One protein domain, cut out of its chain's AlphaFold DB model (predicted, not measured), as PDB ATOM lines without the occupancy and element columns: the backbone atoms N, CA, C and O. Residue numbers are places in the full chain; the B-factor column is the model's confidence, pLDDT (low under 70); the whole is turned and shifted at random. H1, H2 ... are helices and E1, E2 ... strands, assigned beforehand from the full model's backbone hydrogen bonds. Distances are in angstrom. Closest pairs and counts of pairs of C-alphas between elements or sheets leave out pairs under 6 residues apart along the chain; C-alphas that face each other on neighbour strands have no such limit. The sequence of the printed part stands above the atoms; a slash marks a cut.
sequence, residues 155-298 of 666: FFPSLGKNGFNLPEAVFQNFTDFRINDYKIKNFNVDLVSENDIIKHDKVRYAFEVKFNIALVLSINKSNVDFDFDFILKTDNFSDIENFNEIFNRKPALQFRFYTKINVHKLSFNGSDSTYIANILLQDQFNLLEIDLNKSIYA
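Overview. This is residues 155 to 298 of the 666 residues of the protein "Uncharacterized protein MG032" of Mycoplasma genitalium (strain ATCC 33530 / G-37 / NCTC 10195) (UniProt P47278). One long, twisted antiparallel sheet of five strands, E1 to E5, forms a curved wall, and its long strands E1, E2, E3 and E4 make the length of the domain. Four short helices lie round it: H3 beside E4 with H1 near it, and H2 and H4 grazing the sheet near the first residues of E4. The printed part has 144 residues, with four named helices and five named strands in the order H1 E1 E2 E3 H2 E4 H3 E5 H4; the sheet's order is E1, E2, E3, E4, E5, and the class is mixed, helices and strands. It is only just compact, close to loose, with a radius of gyration of the C-alphas of 17.3 A and spans of 54 by 37 by 25 A.

Along the chain. E1, residues 178 to 195, is 42.3 A long from C-alpha 178 at (220.933, 137.381, 196.227) and bends by 86 degrees at residue 181. E2, residues 203 to 219, is 45.9 A long and bends by 60 degrees at residue 216. E3, residues 222 to 234, is 37.0 A long; E4, residues 254 to 268, is 36.8 A long and bends by 66 degrees at residue 264. E5, residues 286 to 291, is 15.8 A long. The helices are H1, residues 168 to 171, 4.9 A; H2, residues 240 to 247, 10.3 A; H3, residues 274 to 282, 11.8 A; and H4, residues 292 to 297, 6.2 A, ending at C-alpha 297 at (234.537, 159.342, 202.708).

Arrangement. E1, E2 and E3 form a meander, each strand the antiparallel neighbour of the one before, with hairpins E1 and E2, and E2 and E3. Within hydrogen-bond range are N 190 and O 208, 2.8 A, between E1 and E2; N 213 and O 228, 2.8 A, between E2 and E3; N 231 and O 260, 2.9 A, between E3 and E4; and N 257 and O 288, 2.8 A, between E4 and E5. The edge strands are E1 and E5. H3 is on the sheet at a height of 5.5 A, over none of its strands, but only just: 2 of its 9 C-alphas fall on E4. The closest C-alphas of E4 and H3, those of Leu 266 and Thr 274, are 4.7 A apart. H1 is not on the sheet; it is close to H3 but not clearly touching, with the closest C-alphas, those of Val 170 and Ala 277, 6.2 A apart. H2 only grazes the sheet with residues 243 to 247, and H4 with residues 292 to 297. Every O i to N i+4 pair is within hydrogen-bond range in H2, H3 and H4; H1 is too short for one.

Size, cuts and confidence. The two C-alphas farthest apart, those of Asp 201 and Lys 221, are 56.3 A apart. The printed part has no cut and no long link between named elements, but residues 155 to 167 hold no named element. The mean pLDDT of the printed part is 81.0; 29 residues are under 70, among them residues 166 to 176 and 196 to 202.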
ATOM      1  N   PHE A 155     231.595 149.490 209.546       91.92
ATOM      2  CA  PHE A 155     231.235 149.754 208.154       91.92
ATOM      3  C   PHE A 155     229.719 149.662 207.930       91.92
ATOM      4  O   PHE A 155     229.075 148.717 208.397       91.92
ATOM      5  N   PHE A 156     229.182 150.596 207.145       91.43
ATOM      6  CA  PHE A 156     227.799 150.607 206.686       91.43
ATOM      7  C   PHE A 156     227.725 150.714 205.148       91.43
ATOM      8  O   PHE A 156     228.421 151.555 204.579       91.43
ATOM      9  N   PRO A 157     226.847 149.944 204.473       88.62
ATOM     10  CA  PRO A 157     225.858 149.026 205.048       88.62
ATOM     11  C   PRO A 157     226.418 147.618 205.322       88.62
ATOM     12  O   PRO A 157     227.284 147.117 204.613       88.62
ATOM     13  N   SER A 158     225.871 146.940 206.334       84.83
ATOM     14  CA  SER A 158     226.113 145.512 206.617       84.83
ATOM     15  C   SER A 158     224.811 144.816 207.048       84.83
ATOM     16  O   SER A 158     223.813 145.489 207.303       84.83
ATOM     17  N   LEU A 159     224.767 143.480 207.119       75.63
ATOM     18  CA  LEU A 159     223.618 142.768 207.718       75.63
ATOM     19  C   LEU A 159     223.714 142.663 209.243       75.63
ATOM     20  O   LEU A 159     222.691 142.531 209.911       75.63
ATOM     21  N   GLY A 160     224.933 142.708 209.784       68.83
ATOM     22  CA  GLY A 160     225.196 142.527 211.207       68.83
ATOM     23  C   GLY A 160     224.791 143.716 212.084       68.83
ATOM     24  O   GLY A 160     224.135 144.665 211.654       68.83
ATOM     25  N   LYS A 161     225.254 143.671 213.341       66.31
ATOM     26  CA  LYS A 161     224.916 144.648 214.394       66.31
ATOM     27  C   LYS A 161     225.263 146.105 214.058       66.31
ATOM     28  O   LYS A 161     224.666 146.989 214.646       66.31
ATOM     29  N   ASN A 162     226.187 146.343 213.121       67.99
ATOM     30  CA  ASN A 162     226.624 147.679 212.693       67.99
ATOM     31  C   ASN A 162     226.036 148.081 211.323       67.99
ATOM     32  O   ASN A 162     226.633 148.866 210.591       67.99
ATOM     33  N   GLY A 163     224.896 147.503 210.940       76.53
ATOM     34  CA  GLY A 163     224.291 147.677 209.622       76.53
ATOM     35  C   GLY A 163     222.772 147.789 209.670       76.53
ATOM     36  O   GLY A 163     222.217 148.440 210.548       76.53
ATOM     37  N   PHE A 164     222.082 147.134 208.737       77.06
ATOM     38  CA  PHE A 164     220.622 147.041 208.745       77.06
ATOM     39  C   PHE A 164     220.079 146.253 209.951       77.06
ATOM     40  O   PHE A 164     218.889 146.343 210.222       77.06
ATOM     41  N   ASN A 165     220.925 145.489 210.664       71.60
ATOM     42  CA  ASN A 165     220.587 144.717 211.868       71.60
ATOM     43  C   ASN A 165     219.258 143.950 211.751       71.60
ATOM     44  O   ASN A 165     218.396 143.988 212.629       71.60
ATOM     45  N   LEU A 166     219.069 143.291 210.613       68.78
ATOM     46  CA  LEU A 166     217.806 142.649 210.303       68.78
ATOM     47  C   LEU A 166     217.635 141.392 211.181       68.78
ATOM     48  O   LEU A 166     218.555 140.571 211.229       68.78
ATOM     49  N   PRO A 167     216.492 141.201 211.876       62.19
ATOM     50  CA  PRO A 167     216.313 140.079 212.786       62.19
ATOM     51  C   PRO A 167     216.505 138.747 212.074       62.19
ATOM     52  O   PRO A 167     215.934 138.521 211.004       62.19
ATOM     53  N   GLU A 168     217.208 137.823 212.730       59.24
ATOM     54  CA  GLU A 168     217.362 136.463 212.221       59.24
ATOM     55  C   GLU A 168     215.989 135.841 211.946       59.24
ATOM     56  O   GLU A 168     215.824 135.206 210.932       59.24
ATOM     57  N   ALA A 169     214.946 136.104 212.738       62.05
ATOM     58  CA  ALA A 169     213.600 135.579 212.469       62.05
ATOM     59  C   ALA A 169     212.963 136.084 211.153       62.05
ATOM     60  O   ALA A 169     212.195 135.350 210.531       62.05
ATOM     61  N   VAL A 170     213.275 137.310 210.708       58.94
ATOM     62  CA  VAL A 170     212.809 137.828 209.405       58.94
ATOM     63  C   VAL A 170     213.625 137.196 208.273       58.94
ATOM     64  O   VAL A 170     213.075 136.907 207.215       58.94
ATOM     65  N   PHE A 171     214.914 136.917 208.516       58.32
ATOM     66  CA  PHE A 171     215.884 136.470 207.508       58.32
ATOM     67  C   PHE A 171     216.394 135.024 207.679       58.32
ATOM     68  O   PHE A 171     217.305 134.604 206.975       58.32
ATOM     69  N   GLN A 172     215.794 134.214 208.553       48.43
ATOM     70  CA  GLN A 172     216.224 132.839 208.866       48.43
ATOM     71  C   GLN A 172     216.054 131.938 207.645       48.43
ATOM     72  O   GLN A 172     216.837 131.025 207.414       48.43
ATOM     73  N   ASN A 173     215.061 132.262 206.814       51.86
ATOM     74  CA  ASN A 173     214.834 131.638 205.513       51.86
ATOM     75  C   ASN A 173     215.680 132.262 204.383       51.86
ATOM     76  O   ASN A 173     215.581 131.828 203.239       51.86
ATOM     77  N   PHE A 174     216.472 133.293 204.684       55.44
ATOM     78  CA  PHE A 174     217.163 134.170 203.737       55.44
ATOM     79  C   PHE A 174     218.689 134.133 203.887       55.44
ATOM     80  O   PHE A 174     219.360 134.954 203.271       55.44
ATOM     81  N   THR A 175     219.275 133.221 204.669       51.70
ATOM     82  CA  THR A 175     220.741 133.151 204.855       51.70
ATOM     83  C   THR A 175     221.519 133.175 203.528       51.70
ATOM     84  O   THR A 175     222.588 133.785 203.463       51.70
ATOM     85  N   ASP A 176     220.913 132.655 202.455       64.14
ATOM     86  CA  ASP A 176     221.452 132.622 201.092       64.14
ATOM     87  C   ASP A 176     220.670 133.503 200.087       64.14
ATOM     88  O   ASP A 176     220.312 133.055 198.993       64.14
ATOM     89  N   PHE A 177     220.358 134.761 200.425       73.16
ATOM     90  CA  PHE A 177     219.727 135.678 199.464       73.16
ATOM     91  C   PHE A 177     220.724 136.293 198.464       73.16
ATOM     92  O   PHE A 177     221.909 136.488 198.742       73.16
ATOM     93  N   ARG A 178     220.211 136.658 197.285       80.25
ATOM     94  CA  ARG A 178     220.933 137.381 196.227       80.25
ATOM     95  C   ARG A 178     220.254 138.711 195.934       80.25
ATOM     96  O   ARG A 178     219.060 138.686 195.687       80.25
ATOM     97  N   ILE A 179     220.972 139.829 195.893       86.65
ATOM     98  CA  ILE A 179     220.428 141.091 195.376       86.65
ATOM     99  C   ILE A 179     220.512 141.038 193.849       86.65
ATOM    100  O   ILE A 179     221.588 140.952 193.265       86.65
ATOM    101  N   ASN A 180     219.360 141.030 193.190       87.01
ATOM    102  CA  ASN A 180     219.273 141.097 191.734       87.01
ATOM    103  C   ASN A 180     219.211 142.538 191.233       87.01
ATOM    104  O   ASN A 180     219.739 142.821 190.164       87.01
ATOM    105  N   ASP A 181     218.526 143.401 191.977       92.11
ATOM    106  CA  ASP A 181     218.327 144.805 191.642       92.11
ATOM    107  C   ASP A 181     218.060 145.598 192.924       92.11
ATOM    108  O   ASP A 181     217.604 145.036 193.929       92.11
ATOM    109  N   TYR A 182     218.328 146.900 192.886       94.09
ATOM    110  CA  TYR A 182     218.027 147.808 193.981       94.09
ATOM    111  C   TYR A 182     217.608 149.187 193.470       94.09
ATOM    112  O   TYR A 182     218.006 149.640 192.399       94.09
ATOM    113  N   LYS A 183     216.808 149.892 194.269       94.67
ATOM    114  CA  LYS A 183     216.498 151.309 194.061       94.67
ATOM    115  C   LYS A 183     216.571 152.049 195.380       94.67
ATOM    116  O   LYS A 183     215.892 151.670 196.329       94.67
ATOM    117  N   ILE A 184     217.331 153.139 195.396       93.28
ATOM    118  CA  ILE A 184     217.342 154.098 196.500       93.28
ATOM    119  C   ILE A 184     216.397 155.242 196.131       93.28
ATOM    120  O   ILE A 184     216.607 155.926 195.127       93.28
ATOM    121  N   LYS A 185     215.336 155.444 196.913       92.67
ATOM    122  CA  LYS A 185     214.338 156.505 196.702       92.67
ATOM    123  C   LYS A 185     214.295 157.436 197.909       92.67
ATOM    124  O   LYS A 185     214.743 157.075 198.993       92.67
ATOM    125  N   ASN A 186     213.715 158.622 197.721       91.56
ATOM    126  CA  ASN A 186     213.405 159.571 198.798       91.56
ATOM    127  C   ASN A 186     214.597 159.876 199.724       91.56
ATOM    128  O   ASN A 186     214.403 160.081 200.918       91.56
ATOM    129  N   PHE A 187     215.823 159.858 199.187       92.82
ATOM    130  CA  PHE A 187     217.009 160.166 199.976       92.82
ATOM    131  C   PHE A 187     216.972 161.635 200.394       92.82
ATOM    132  O   PHE A 187     216.870 162.514 199.535       92.82
ATOM    133  N   ASN A 188     217.083 161.882 201.693       92.62
ATOM    134  CA  ASN A 188     217.146 163.211 202.264       92.62
ATOM    135  C   ASN A 188     218.056 163.240 203.495       92.62
ATOM    136  O   ASN A 188     218.135 162.267 204.245       92.62
ATOM    137  N   VAL A 189     218.700 164.383 203.714       90.19
ATOM    138  CA  VAL A 189     219.374 164.718 204.968       90.19
ATOM    139  C   VAL A 189     218.672 165.950 205.512       90.19
ATOM    140  O   VAL A 189     218.588 166.959 204.814       90.19
ATOM    141  N   ASP A 190     218.173 165.863 206.739       87.31
ATOM    142  CA  ASP A 190     217.478 166.945 207.429       87.31
ATOM    143  C   ASP A 190     218.147 167.247 208.770       87.31
ATOM    144  O   ASP A 190     218.679 166.362 209.440       87.31
ATOM    145  N   LEU A 191     218.068 168.505 209.200       84.76
ATOM    146  CA  LEU A 191     218.320 168.874 210.586       84.76
ATOM    147  C   LEU A 191     216.981 168.922 211.324       84.76
ATOM    148  O   LEU A 191     216.227 169.892 211.207       84.76
ATOM    149  N   VAL A 192     216.672 167.869 212.077       85.49
ATOM    150  CA  VAL A 192     215.410 167.765 212.817       85.49
ATOM    151  C   VAL A 192     215.531 168.388 214.198       85.49
ATOM    152  O   VAL A 192     216.588 168.339 214.823       85.49
ATOM    153  N   SER A 193     214.430 168.958 214.686       80.12
ATOM    154  CA  SER A 193     214.339 169.556 216.015       80.12
ATOM    155  C   SER A 193     213.254 168.875 216.844       80.12
ATOM    156  O   SER A 193     212.112 168.785 216.395       80.12
ATOM    157  N   GLU A 194     213.583 168.467 218.064       77.40
ATOM    158  CA  GLU A 194     212.653 167.862 219.019       77.40
ATOM    159  C   GLU A 194     212.677 168.612 220.351       77.40
ATOM    160  O   GLU A 194     213.711 169.134 220.772       77.40
ATOM    161  N   ASN A 195     211.536 168.655 221.039       71.94
ATOM    162  CA  ASN A 195     211.478 169.199 222.393       71.94
ATOM    163  C   ASN A 195     212.234 168.269 223.352       71.94
ATOM    164  O   ASN A 195     212.044 167.052 223.337       71.94
ATOM    165  N   ASP A 196     213.081 168.839 224.203       64.51
ATOM    166  CA  ASP A 196     213.814 168.105 225.226       64.51
ATOM    167  C   ASP A 196     212.830 167.544 226.268       64.51
ATOM    168  O   ASP A 196     212.104 168.286 226.932       64.51
ATOM    169  N   ILE A 197     212.813 166.217 226.416       61.13
ATOM    170  CA  ILE A 197     211.903 165.503 227.326       61.13
ATOM    171  C   ILE A 197     212.199 165.851 228.799       61.13
ATOM    172  O   ILE A 197     211.303 165.796 229.637       61.13
ATOM    173  N   ILE A 198     213.442 166.229 229.124       58.78
ATOM    174  CA  ILE A 198     213.897 166.519 230.494       58.78
ATOM    175  C   ILE A 198     213.785 168.017 230.811       58.78
ATOM    176  O   ILE A 198     213.510 168.398 231.949       58.78
ATOM    177  N   LYS A 199     214.007 168.889 229.822       59.10
ATOM    178  CA  LYS A 199     213.926 170.350 229.971       59.10
ATOM    179  C   LYS A 199     212.876 170.909 229.016       59.10
ATOM    180  O   LYS A 199     213.221 171.279 227.904       59.10
ATOM    181  N   HIS A 200     211.633 171.045 229.481       54.08
ATOM    182  CA  HIS A 200     210.476 171.467 228.671       54.08
ATOM    183  C   HIS A 200     210.668 172.751 227.830       54.08
ATOM    184  O   HIS A 200     209.974 172.919 226.832       54.08
ATOM    185  N   ASP A 201     211.624 173.616 228.186       62.65
ATOM    186  CA  ASP A 201     211.923 174.874 227.485       62.65
ATOM    187  C   ASP A 201     213.074 174.764 226.459       62.65
ATOM    188  O   ASP A 201     213.467 175.772 225.870       62.65
ATOM    189  N   LYS A 202     213.680 173.582 226.274       68.90
ATOM    190  CA  LYS A 202     214.825 173.381 225.373       68.90
ATOM    191  C   LYS A 202     214.442 172.571 224.140       68.90
ATOM    192  O   LYS A 202     213.727 171.580 224.225       68.90
ATOM    193  N   VAL A 203     214.993 172.972 223.000       75.67
ATOM    194  CA  VAL A 203     214.931 172.228 221.740       75.67
ATOM    195  C   VAL A 203     216.277 171.543 221.529       75.67
ATOM    196  O   VAL A 203     217.325 172.151 221.752       75.67
ATOM    197  N   ARG A 204     216.252 170.275 221.128       81.15
ATOM    198  CA  ARG A 204     217.428 169.516 220.700       81.15
ATOM    199  C   ARG A 204     217.375 169.302 219.199       81.15
ATOM    200  O   ARG A 204     216.299 169.104 218.643       81.15
ATOM    201  N   TYR A 205     218.538 169.307 218.574       84.87
ATOM    202  CA  TYR A 205     218.714 169.090 217.150       84.87
ATOM    203  C   TYR A 205     219.477 167.796 216.904       84.87
ATOM    204  O   TYR A 205     220.313 167.409 217.717       84.87
ATOM    205  N   ALA A 206     219.217 167.145 215.781       89.42
ATOM    206  CA  ALA A 206     220.027 166.040 215.286       89.42
ATOM    207  C   ALA A 206     219.981 166.024 213.764       89.42
ATOM    208  O   ALA A 206     218.986 166.443 213.167       89.42
ATOM    209  N   PHE A 207     221.036 165.510 213.142       91.98
ATOM    210  CA  PHE A 207     220.978 165.204 211.725       91.98
ATOM    211  C   PHE A 207     220.234 163.894 211.532       91.98
ATOM    212  O   PHE A 207     220.465 162.917 212.246       91.98
ATOM    213  N   GLU A 208     219.342 163.888 210.559       92.62
ATOM    214  CA  GLU A 208     218.526 162.752 210.198       92.62
ATOM    215  C   GLU A 208     218.739 162.443 208.717       92.62
ATOM    216  O   GLU A 208     218.445 163.262 207.852       92.62
ATOM    217  N   VAL A 209     219.268 161.259 208.426       94.07
ATOM    218  CA  VAL A 209     219.419 160.733 207.069       94.07
ATOM    219  C   VAL A 209     218.285 159.745 206.833       94.07
ATOM    220  O   VAL A 209     218.192 158.717 207.504       94.07
ATOM    221  N   LYS A 210     217.409 160.066 205.886       94.09
ATOM    222  CA  LYS A 210     216.246 159.263 205.506       94.09
ATOM    223  C   LYS A 210     216.412 158.763 204.088       94.09
ATOM    224  O   LYS A 210     216.736 159.542 203.199       94.09
ATOM    225  N   PHE A 211     216.150 157.487 203.855       94.56
ATOM    226  CA  PHE A 211     216.069 156.942 202.505       94.56
ATOM    227  C   PHE A 211     215.232 155.672 202.471       94.56
ATOM    228  O   PHE A 211     215.115 154.951 203.456       94.56
ATOM    229  N   ASN A 212     214.668 155.393 201.307       94.50
ATOM    230  CA  ASN A 212     213.960 154.161 201.005       94.50
ATOM    231  C   ASN A 212     214.866 153.254 200.170       94.50
ATOM    232  O   ASN A 212     215.453 153.720 199.191       94.50
ATOM    233  N   ILE A 213     214.959 151.975 200.530       92.16
ATOM    234  CA  ILE A 213     215.628 150.952 199.729       92.16
ATOM    235  C   ILE A 213     214.583 149.928 199.290       92.16
ATOM    236  O   ILE A 213     213.983 149.242 200.112       92.16
ATOM    237  N   ALA A 214     214.422 149.790 197.977       92.65
ATOM    238  CA  ALA A 214     213.677 148.698 197.367       92.65
ATOM    239  C   ALA A 214     214.656 147.691 196.761       92.65
ATOM    240  O   ALA A 214     215.347 148.013 195.797       92.65
ATOM    241  N   LEU A 215     214.711 146.487 197.320       90.27
ATOM    242  CA  LEU A 215     215.552 145.375 196.889       90.27
ATOM    243  C   LEU A 215     214.714 144.320 196.164       90.27
ATOM    244  O   LEU A 215     213.667 143.899 196.658       90.27
ATOM    245  N   VAL A 216     215.222 143.832 195.034       89.30
ATOM    246  CA  VAL A 216     214.746 142.595 194.407       89.30
ATOM    247  C   VAL A 216     215.720 141.494 194.784       89.30
ATOM    248  O   VAL A 216     216.860 141.476 194.319       89.30
ATOM    249  N   LEU A 217     215.283 140.566 195.626       86.42
ATOM    250  CA  LEU A 217     216.093 139.458 196.102       86.42
ATOM    251  C   LEU A 217     215.762 138.163 195.349       86.42
ATOM    252  O   LEU A 217     214.628 137.955 194.926       86.42
ATOM    253  N   SER A 218     216.726 137.252 195.227       80.63
ATOM    254  CA  SER A 218     216.474 135.845 194.899       80.63
ATOM    255  C   SER A 218     216.841 134.964 196.083       80.63
ATOM    256  O   SER A 218     217.986 134.981 196.526       80.63
ATOM    257  N   ILE A 219     215.874 134.188 196.574       74.78
ATOM    258  CA  ILE A 219     216.041 133.197 197.645       74.78
ATOM    259  C   ILE A 219     215.474 131.881 197.138       74.78
ATOM    260  O   ILE A 219     214.322 131.838 196.711       74.78
ATOM    261  N   ASN A 220     216.267 130.808 197.157       71.19
ATOM    262  CA  ASN A 220     215.831 129.476 196.718       71.19
ATOM    263  C   ASN A 220     215.128 129.482 195.341       71.19
ATOM    264  O   ASN A 220     214.126 128.800 195.141       71.19
ATOM    265  N   LYS A 221     215.650 130.273 194.386       67.44
ATOM    266  CA  LYS A 221     215.103 130.499 193.025       67.44
ATOM    267  C   LYS A 221     213.769 131.259 192.951       67.44
ATOM    268  O   LYS A 221     213.255 131.456 191.853       67.44
ATOM    269  N   SER A 222     213.247 131.745 194.071       73.90
ATOM    270  CA  SER A 222     212.079 132.622 194.122       73.90
ATOM    271  C   SER A 222     212.496 134.082 194.245       73.90
ATOM    272  O   SER A 222     213.456 134.404 194.947       73.90
ATOM    273  N   ASN A 223     211.760 134.970 193.578       82.60
ATOM    274  CA  ASN A 223     211.955 136.408 193.726       82.60
ATOM    275  C   ASN A 223     211.253 136.911 194.995       82.60
ATOM    276  O   ASN A 223     210.112 136.525 195.267       82.60
ATOM    277  N   VAL A 224     211.927 137.781 195.743       83.39
ATOM    278  CA  VAL A 224     211.360 138.538 196.864       83.39
ATOM    279  C   VAL A 224     211.528 140.015 196.597       83.39
ATOM    280  O   VAL A 224     212.641 140.478 196.386       83.39
ATOM    281  N   ASP A 225     210.432 140.753 196.686       86.84
ATOM    282  CA  ASP A 225     210.495 142.206 196.765       86.84
ATOM    283  C   ASP A 225     210.581 142.601 198.240       86.84
ATOM    284  O   ASP A 225     209.693 142.240 199.023       86.84
ATOM    285  N   PHE A 226     211.627 143.339 198.604       87.01
ATOM    286  CA  PHE A 226     211.807 143.905 199.936       87.01
ATOM    287  C   PHE A 226     211.981 145.424 199.844       87.01
ATOM    288  O   PHE A 226     213.018 145.908 199.408       87.01
ATOM    289  N   ASP A 227     210.953 146.174 200.225       91.12
ATOM    290  CA  ASP A 227     210.906 147.639 200.180       91.12
ATOM    291  C   ASP A 227     210.769 148.178 201.609       91.12
ATOM    292  O   ASP A 227     209.831 147.806 202.323       91.12
ATOM    293  N   PHE A 228     211.716 149.008 202.047       89.67
ATOM    294  CA  PHE A 228     211.749 149.556 203.400       89.67
ATOM    295  C   PHE A 228     212.341 150.967 203.451       89.67
ATOM    296  O   PHE A 228     213.264 151.308 202.712       89.67
ATOM    297  N   ASP A 229     211.839 151.776 204.380       91.45
ATOM    298  CA  ASP A 229     212.462 153.032 204.780       91.45
ATOM    299  C   ASP A 229     213.474 152.795 205.888       91.45
ATOM    300  O   ASP A 229     213.245 152.027 206.826       91.45
ATOM    301  N   PHE A 230     214.572 153.529 205.799       90.39
ATOM    302  CA  PHE A 230     215.641 153.547 206.770       90.39
ATOM    303  C   PHE A 230     215.881 154.985 207.222       90.39
ATOM    304  O   PHE A 230     216.014 155.902 206.407       90.39
ATOM    305  N   ILE A 231     215.910 155.180 208.537       91.82
ATOM    306  CA  ILE A 231     216.166 156.468 209.177       91.82
ATOM    307  C   ILE A 231     217.391 156.302 210.066       91.82
ATOM    308  O   ILE A 231     217.360 155.482 210.981       91.82
ATOM    309  N   LEU A 232     218.438 157.083 209.815       92.36
ATOM    310  CA  LEU A 232     219.605 157.244 210.681       92.36
ATOM    311  C   LEU A 232     219.528 158.611 211.347       92.36
ATOM    312  O   LEU A 232     219.525 159.624 210.656       92.36
ATOM    313  N   LYS A 233     219.521 158.664 212.674       92.52
ATOM    314  CA  LYS A 233     219.524 159.923 213.420       92.52
ATOM    315  C   LYS A 233     220.755 160.012 214.305       92.52
ATOM    316  O   LYS A 233     221.001 159.093 215.076       92.52
ATOM    317  N   THR A 234     221.527 161.087 214.213       91.97
ATOM    318  CA  THR A 234     222.719 161.277 215.055       91.97
ATOM    319  C   THR A 234     222.353 161.465 216.528       91.97
ATOM    320  O   THR A 234     221.185 161.662 216.878       91.97
ATOM    321  N   ASP A 235     223.362 161.497 217.400       88.38
ATOM    322  CA  ASP A 235     223.190 162.063 218.737       88.38
ATOM    323  C   ASP A 235     222.609 163.485 218.678       88.38
ATOM    324  O   ASP A 235     222.878 164.275 217.766       88.38
ATOM    325  N   ASN A 236     221.779 163.781 219.677       86.65
ATOM    326  CA  ASN A 236     221.127 165.070 219.830       86.65
ATOM    327  C   ASN A 236     222.110 166.106 220.402       86.65
ATOM    328  O   ASN A 236     222.726 165.853 221.435       86.65
ATOM    329  N   PHE A 237     222.154 167.309 219.834       85.49
ATOM    330  CA  PHE A 237     222.886 168.465 220.362       85.49
ATOM    331  C   PHE A 237     221.937 169.641 220.646       85.49
ATOM    332  O   PHE A 237     220.908 169.798 219.992       85.49
ATOM    333  N   SER A 238     222.253 170.475 221.641       81.46
ATOM    334  CA  SER A 238     221.436 171.654 222.006       81.46
ATOM    335  C   SER A 238     222.107 172.998 221.743       81.46
ATOM    336  O   SER A 238     221.454 174.028 221.866       81.46
ATOM    337  N   ASP A 239     223.402 172.999 221.448       78.77
ATOM    338  CA  ASP A 239     224.255 174.178 221.296       78.77
ATOM    339  C   ASP A 239     225.560 173.776 220.580       78.77
ATOM    340  O   ASP A 239     225.787 172.600 220.279       78.77
ATOM    341  N   ILE A 240     226.407 174.766 220.279       80.08
ATOM    342  CA  ILE A 240     227.684 174.579 219.570       80.08
ATOM    343  C   ILE A 240     228.682 173.755 220.404       80.08
ATOM    344  O   ILE A 240     229.494 173.027 219.835       80.08
ATOM    345  N   GLU A 241     228.631 173.837 221.736       82.94
ATOM    346  CA  GLU A 241     229.514 173.062 222.616       82.94
ATOM    347  C   GLU A 241     229.198 171.564 222.517       82.94
ATOM    348  O   GLU A 241     230.095 170.777 222.213       82.94
ATOM    349  N   ASN A 242     227.919 171.192 222.635       83.75
ATOM    350  CA  ASN A 242     227.451 169.814 222.463       83.75
ATOM    351  C   ASN A 242     227.670 169.306 221.032       83.75
ATOM    352  O   ASN A 242     228.044 168.152 220.832       83.75
ATOM    353  N   PHE A 243     227.475 170.160 220.022       86.17
ATOM    354  CA  PHE A 243     227.785 169.815 218.633       86.17
ATOM    355  C   PHE A 243     229.276 169.469 218.467       86.17
ATOM    356  O   PHE A 243     229.615 168.437 217.890       86.17
ATOM    357  N   ASN A 244     230.173 170.290 219.021       85.69
ATOM    358  CA  ASN A 244     231.610 170.025 218.983       85.69
ATOM    359  C   ASN A 244     231.993 168.768 219.771       85.69
ATOM    360  O   ASN A 244     232.907 168.052 219.367       85.69
ATOM    361  N   GLU A 245     231.313 168.484 220.881       84.91
ATOM    362  CA  GLU A 245     231.512 167.244 221.630       84.91
ATOM    363  C   GLU A 245     231.146 166.008 220.802       84.91
ATOM    364  O   GLU A 245     231.894 165.035 220.818       84.91
ATOM    365  N   ILE A 246     230.046 166.059 220.050       86.38
ATOM    366  CA  ILE A 246     229.541 164.911 219.284       86.38
ATOM    367  C   ILE A 246     230.322 164.694 217.983       86.38
ATOM    368  O   ILE A 246     230.667 163.560 217.666       86.38
ATOM    369  N   PHE A 247     230.588 165.755 217.217       87.86
ATOM    370  CA  PHE A 247     231.096 165.622 215.845       87.86
ATOM    371  C   PHE A 247     232.581 165.961 215.686       87.86
ATOM    372  O   PHE A 247     233.193 165.530 214.709       87.86
ATOM    373  N   ASN A 248     233.170 166.708 216.629       84.74
ATOM    374  CA  ASN A 248     234.552 167.194 216.530       84.74
ATOM    375  C   ASN A 248     235.508 166.588 217.569       84.74
ATOM    376  O   ASN A 248     236.727 166.678 217.397       84.74
ATOM    377  N   ARG A 249     235.017 165.951 218.645       72.68
ATOM    378  CA  ARG A 249     235.889 165.219 219.579       72.68
ATOM    379  C   ARG A 249     236.139 163.791 219.082       72.68
ATOM    380  O   ARG A 249     235.235 163.088 218.658       72.68
ATOM    381  N   LYS A 250     237.421 163.414 219.102       64.86
ATOM    382  CA  LYS A 250     238.006 162.232 218.444       64.86
ATOM    383  C   LYS A 250     237.399 160.890 218.898       64.86
ATOM    384  O   LYS A 250     237.095 160.764 220.083       64.86
ATOM    385  N   PRO A 251     237.396 159.859 218.022       68.41
ATOM    386  CA  PRO A 251     237.989 159.825 216.671       68.41
ATOM    387  C   PRO A 251     237.120 160.504 215.602       68.41
ATOM    388  O   PRO A 251     235.900 160.406 215.641       68.41
ATOM    389  N   ALA A 252     237.753 161.176 214.632       72.47
ATOM    390  CA  ALA A 252     237.033 161.817 213.532       72.47
ATOM    391  C   ALA A 252     236.229 160.783 212.727       72.47
ATOM    392  O   ALA A 252     236.688 159.656 212.534       72.47
ATOM    393  N   LEU A 253     235.050 161.191 212.245       86.83
ATOM    394  CA  LEU A 253     234.148 160.392 211.402       86.83
ATOM    395  C   LEU A 253     233.541 159.135 212.057       86.83
ATOM    396  O   LEU A 253     232.852 158.386 211.372       86.83
ATOM    397  N   GLN A 254     233.735 158.912 213.360       88.57
ATOM    398  CA  GLN A 254     233.058 157.847 214.109       88.57
ATOM    399  C   GLN A 254     231.782 158.392 214.742       88.57
ATOM    400  O   GLN A 254     231.822 158.984 215.821       88.57
ATOM    401  N   PHE A 255     230.651 158.252 214.056       90.36
ATOM    402  CA  PHE A 255     229.390 158.847 214.499       90.36
ATOM    403  C   PHE A 255     228.437 157.778 215.030       90.36
ATOM    404  O   PHE A 255     228.296 156.691 214.463       90.36
ATOM    405  N   ARG A 256     227.748 158.116 216.124       90.80
ATOM    406  CA  ARG A 256     226.654 157.310 216.664       90.80
ATOM    407  C   ARG A 256     225.345 157.677 215.992       90.80
ATOM    408  O   ARG A 256     224.982 158.854 215.934       90.80
ATOM    409  N   PHE A 257     224.628 156.657 215.537       91.79
ATOM    410  CA  PHE A 257     223.316 156.793 214.932       91.79
ATOM    411  C   PHE A 257     222.293 155.907 215.626       91.79
ATOM    412  O   PHE A 257     222.526 154.727 215.873       91.79
ATOM    413  N   TYR A 258     221.121 156.470 215.871       89.76
ATOM    414  CA  TYR A 258     219.915 155.745 216.212       89.76
ATOM    415  C   TYR A 258     219.162 155.414 214.938       89.76
ATOM    416  O   TYR A 258     218.925 156.299 214.110       89.76
ATOM    417  N   THR A 259     218.774 154.153 214.779       88.19
ATOM    418  CA  THR A 259     218.148 153.703 213.536       88.19
ATOM    419  C   THR A 259     216.712 153.301 213.725       88.19
ATOM    420  O   THR A 259     216.372 152.660 214.719       88.19
ATOM    421  N   LYS A 260     215.905 153.577 212.706       87.21
ATOM    422  CA  LYS A 260     214.554 153.046 212.585       87.21
ATOM    423  C   LYS A 260     214.341 152.485 211.187       87.21
ATOM    424  O   LYS A 260     214.681 153.139 210.203       87.21
ATOM    425  N   ILE A 261     213.744 151.297 211.121       85.86
ATOM    426  CA  ILE A 261     213.376 150.623 209.874       85.86
ATOM    427  C   ILE A 261     211.858 150.515 209.815       85.86
ATOM    428  O   ILE A 261     211.230 150.126 210.797       85.86
ATOM    429  N   ASN A 262     211.270 150.857 208.673       87.27
ATOM    430  CA  ASN A 262     209.849 150.653 208.412       87.27
ATOM    431  C   ASN A 262     209.681 149.896 207.095       87.27
ATOM    432  O   ASN A 262     210.097 150.383 206.049       87.27
ATOM    433  N   VAL A 263     209.091 148.707 207.136       87.64
ATOM    434  CA  VAL A 263     208.944 147.844 205.959       87.64
ATOM    435  C   VAL A 263     207.643 148.184 205.242       87.64
ATOM    436  O   VAL A 263     206.560 148.050 205.807       87.64
ATOM    437  N   HIS A 264     207.736 148.590 203.980       88.86
ATOM    438  CA  HIS A 264     206.576 148.858 203.124       88.86
ATOM    439  C   HIS A 264     206.093 147.614 202.397       88.86
ATOM    440  O   HIS A 264     204.897 147.467 202.155       88.86
ATOM    441  N   LYS A 265     207.022 146.729 202.027       88.28
ATOM    442  CA  LYS A 265     206.708 145.492 201.317       88.28
ATOM    443  C   LYS A 265     207.737 144.414 201.631       88.28
ATOM    444  O   LYS A 265     208.929 144.633 201.456       88.28
ATOM    445  N   LEU A 266     207.272 143.233 202.018       85.99
ATOM    446  CA  LEU A 266     208.055 142.000 202.035       85.99
ATOM    447  C   LEU A 266     207.184 140.859 201.507       85.99
ATOM    448  O   LEU A 266     206.407 140.269 202.255       85.99
ATOM    449  N   SER A 267     207.298 140.547 200.216       80.84
ATOM    450  CA  SER A 267     206.482 139.505 199.575       80.84
ATOM    451  C   SER A 267     207.333 138.348 199.049       80.84
ATOM    452  O   SER A 267     208.202 138.572 198.208       80.84
ATOM    453  N   PHE A 268     207.034 137.115 199.472       73.88
ATOM    454  CA  PHE A 268     207.690 135.878 199.016       73.88
ATOM    455  C   PHE A 268     206.650 134.849 198.571       73.88
ATOM    456  O   PHE A 268     205.716 134.559 199.314       73.88
ATOM    457  N   ASN A 269     206.802 134.274 197.371       69.58
ATOM    458  CA  ASN A 269     205.910 133.226 196.843       69.58
ATOM    459  C   ASN A 269     204.404 133.551 196.976       69.58
ATOM    460  O   ASN A 269     203.598 132.690 197.323       69.58
ATOM    461  N   GLY A 270     204.021 134.810 196.743       71.47
ATOM    462  CA  GLY A 270     202.632 135.279 196.859       71.47
ATOM    463  C   GLY A 270     202.134 135.516 198.292       71.47
ATOM    464  O   GLY A 270     201.004 135.963 198.463       71.47
ATOM    465  N   SER A 271     202.958 135.261 199.311       78.25
ATOM    466  CA  SER A 271     202.655 135.550 200.718       78.25
ATOM    467  C   SER A 271     203.240 136.905 201.119       78.25
ATOM    468  O   SER A 271     204.439 137.139 200.952       78.25
ATOM    469  N   ASP A 272     202.404 137.789 201.661       81.64
ATOM    470  CA  ASP A 272     202.828 139.082 202.198       81.64
ATOM    471  C   ASP A 272     203.220 138.940 203.679       81.64
ATOM    472  O   ASP A 272     202.394 138.615 204.530       81.64
ATOM    473  N   SER A 273     204.500 139.154 203.978       82.24
ATOM    474  CA  SER A 273     205.081 139.100 205.327       82.24
ATOM    475  C   SER A 273     205.357 140.490 205.914       82.24
ATOM    476  O   SER A 273     205.976 140.595 206.972       82.24
ATOM    477  N   THR A 274     204.888 141.563 205.266       86.36
ATOM    478  CA  THR A 274     205.146 142.962 205.655       86.36
ATOM    479  C   THR A 274     204.720 143.254 207.092       86.36
ATOM    480  O   THR A 274     205.475 143.848 207.860       86.36
ATOM    481  N   TYR A 275     203.527 142.800 207.488       82.10
ATOM    482  CA  TYR A 275     203.006 143.021 208.840       82.10
ATOM    483  C   TYR A 275     203.893 142.377 209.918       82.10
ATOM    484  O   TYR A 275     204.224 143.019 210.911       82.10
ATOM    485  N   ILE A 276     204.332 141.135 209.689       80.12
ATOM    486  CA  ILE A 276     205.207 140.399 210.614       80.12
ATOM    487  C   ILE A 276     206.584 141.070 210.691       80.12
ATOM    488  O   ILE A 276     207.116 141.243 211.786       80.12
ATOM    489  N   ALA A 277     207.139 141.489 209.550       80.23
ATOM    490  CA  ALA A 277     208.418 142.191 209.508       80.23
ATOM    491  C   ALA A 277     208.370 143.507 210.298       80.23
ATOM    492  O   ALA A 277     209.267 143.768 211.094       80.23
ATOM    493  N   ASN A 278     207.300 144.295 210.147       83.77
ATOM    494  CA  ASN A 278     207.118 145.517 210.927       83.77
ATOM    495  C   ASN A 278     206.972 145.247 212.423       83.77
ATOM    496  O   ASN A 278     207.589 145.965 213.196       83.77
ATOM    497  N   ILE A 279     206.226 144.222 212.852       80.24
ATOM    498  CA  ILE A 279     206.158 143.865 214.282       80.24
ATOM    499  C   ILE A 279     207.557 143.548 214.825       80.24
ATOM    500  O   ILE A 279     207.938 144.054 215.874       80.24
ATOM    501  N   LEU A 280     208.338 142.743 214.100       76.42
ATOM    502  CA  LEU A 280     209.679 142.331 214.536       76.42
ATOM    503  C   LEU A 280     210.699 143.481 214.544       76.42
ATOM    504  O   LEU A 280     211.698 143.402 215.257       76.42
ATOM    505  N   LEU A 281     210.461 144.531 213.756       76.76
ATOM    506  CA  LEU A 281     211.338 145.697 213.642       76.76
ATOM    507  C   LEU A 281     210.866 146.904 214.471       76.76
ATOM    508  O   LEU A 281     211.690 147.750 214.806       76.76
ATOM    509  N   GLN A 282     209.580 146.996 214.833       66.46
ATOM    510  CA  GLN A 282     209.009 148.127 215.580       66.46
ATOM    511  C   GLN A 282     209.650 148.321 216.958       66.46
ATOM    512  O   GLN A 282     209.820 149.462 217.385       66.46
ATOM    513  N   ASP A 283     210.048 147.229 217.612       58.51
ATOM    514  CA  ASP A 283     210.666 147.255 218.942       58.51
ATOM    515  C   ASP A 283     212.184 147.515 218.905       58.51
ATOM    516  O   ASP A 283     212.832 147.600 219.950       58.51
ATOM    517  N   GLN A 284     212.782 147.658 217.716       63.19
ATOM    518  CA  GLN A 284     214.219 147.866 217.582       63.19
ATOM    519  C   GLN A 284     214.575 149.348 217.477       63.19
ATOM    520  O   GLN A 284     214.528 149.954 216.408       63.19
ATOM    521  N   PHE A 285     215.018 149.920 218.593       67.83
ATOM    522  CA  PHE A 285     215.820 151.139 218.578       67.83
ATOM    523  C   PHE A 285     217.298 150.741 218.611       67.83
ATOM    524  O   PHE A 285     217.869 150.525 219.680       67.83
ATOM    525  N   ASN A 286     217.904 150.569 217.434       79.13
ATOM    526  CA  ASN A 286     219.299 150.140 217.349       79.13
ATOM    527  C   ASN A 286     220.230 151.352 217.397       79.13
ATOM    528  O   ASN A 286     220.010 152.345 216.703       79.13
ATOM    529  N   LEU A 287     221.281 151.242 218.207       86.28
ATOM    530  CA  LEU A 287     222.413 152.157 218.200       86.28
ATOM    531  C   LEU A 287     223.499 151.574 217.291       86.28
ATOM    532  O   LEU A 287     223.952 150.456 217.531       86.28
ATOM    533  N   LEU A 288     223.922 152.332 216.283       88.20
ATOM    534  CA  LEU A 288     225.048 151.997 215.417       88.20
ATOM    535  C   LEU A 288     226.203 152.958 215.668       88.20
ATOM    536  O   LEU A 288     226.019 154.174 215.663       88.20
ATOM    537  N   GLU A 289     227.403 152.409 215.812       89.21
ATOM    538  CA  GLU A 289     228.651 153.159 215.693       89.21
ATOM    539  C   GLU A 289     229.162 152.989 214.261       89.21
ATOM    540  O   GLU A 289     229.618 151.905 213.882       89.21
ATOM    541  N   ILE A 290     229.008 154.038 213.448       91.32
ATOM    542  CA  ILE A 290     229.386 154.024 212.035       91.32
ATOM    543  C   ILE A 290     230.681 154.806 211.846       91.32
ATOM    544  O   ILE A 290     230.773 155.988 212.180       91.32
ATOM    545  N   ASP A 291     231.641 154.149 211.208       91.22
ATOM    546  CA  ASP A 291     232.850 154.763 210.691       91.22
ATOM    547  C   ASP A 291     232.566 155.340 209.302       91.22
ATOM    548  O   ASP A 291     232.584 154.634 208.284       91.22
ATOM    549  N   LEU A 292     232.289 156.639 209.247       92.35
ATOM    550  CA  LEU A 292     232.018 157.349 208.001       92.35
ATOM    551  C   LEU A 292     233.266 157.473 207.123       92.35
ATOM    552  O   LEU A 292     233.119 157.733 205.928       92.35
ATOM    553  N   ASN A 293     234.477 157.241 207.654       91.03
ATOM    554  CA  ASN A 293     235.682 157.224 206.834       91.03
ATOM    555  C   ASN A 293     235.603 156.090 205.812       91.03
ATOM    556  O   ASN A 293     235.664 156.335 204.618       91.03
ATOM    557  N   LYS A 294     235.389 154.857 206.261       90.99
ATOM    558  CA  LYS A 294     235.287 153.705 205.349       90.99
ATOM    559  C   LYS A 294     233.907 153.511 204.734       90.99
ATOM    560  O   LYS A 294     233.805 152.900 203.680       90.99
ATOM    561  N   SER A 295     232.848 154.003 205.377       92.97
ATOM    562  CA  SER A 295     231.480 153.826 204.868       92.97
ATOM    563  C   SER A 295     231.130 154.832 203.773       92.97
ATOM    564  O   SER A 295     230.247 154.565 202.963       92.97
ATOM    565  N   ILE A 296     231.784 156.002 203.765       93.23
ATOM    566  CA  ILE A 296     231.421 157.110 202.878       93.23
ATOM    567  C   ILE A 296     232.652 157.814 202.288       93.23
ATOM    568  O   ILE A 296     232.837 157.857 201.072       93.23
ATOM    569  N   TYR A 297     233.500 158.399 203.136       90.04
ATOM    570  CA  TYR A 297     234.537 159.342 202.708       90.04
ATOM    571  C   TYR A 297     235.620 158.699 201.820       90.04
ATOM    572  O   TYR A 297     235.846 159.147 200.694       90.04
ATOM    573  N   ALA A 298     236.225 157.615 202.291       88.57
ATOM    574  CA  ALA A 298     237.266 156.818 201.650       88.57
ATOM    575  C   ALA A 298     236.800 155.361 201.466       88.57
ATOM    576  O   ALA A 298     237.479 154.420 201.873       88.57
TER     577      ALA A 298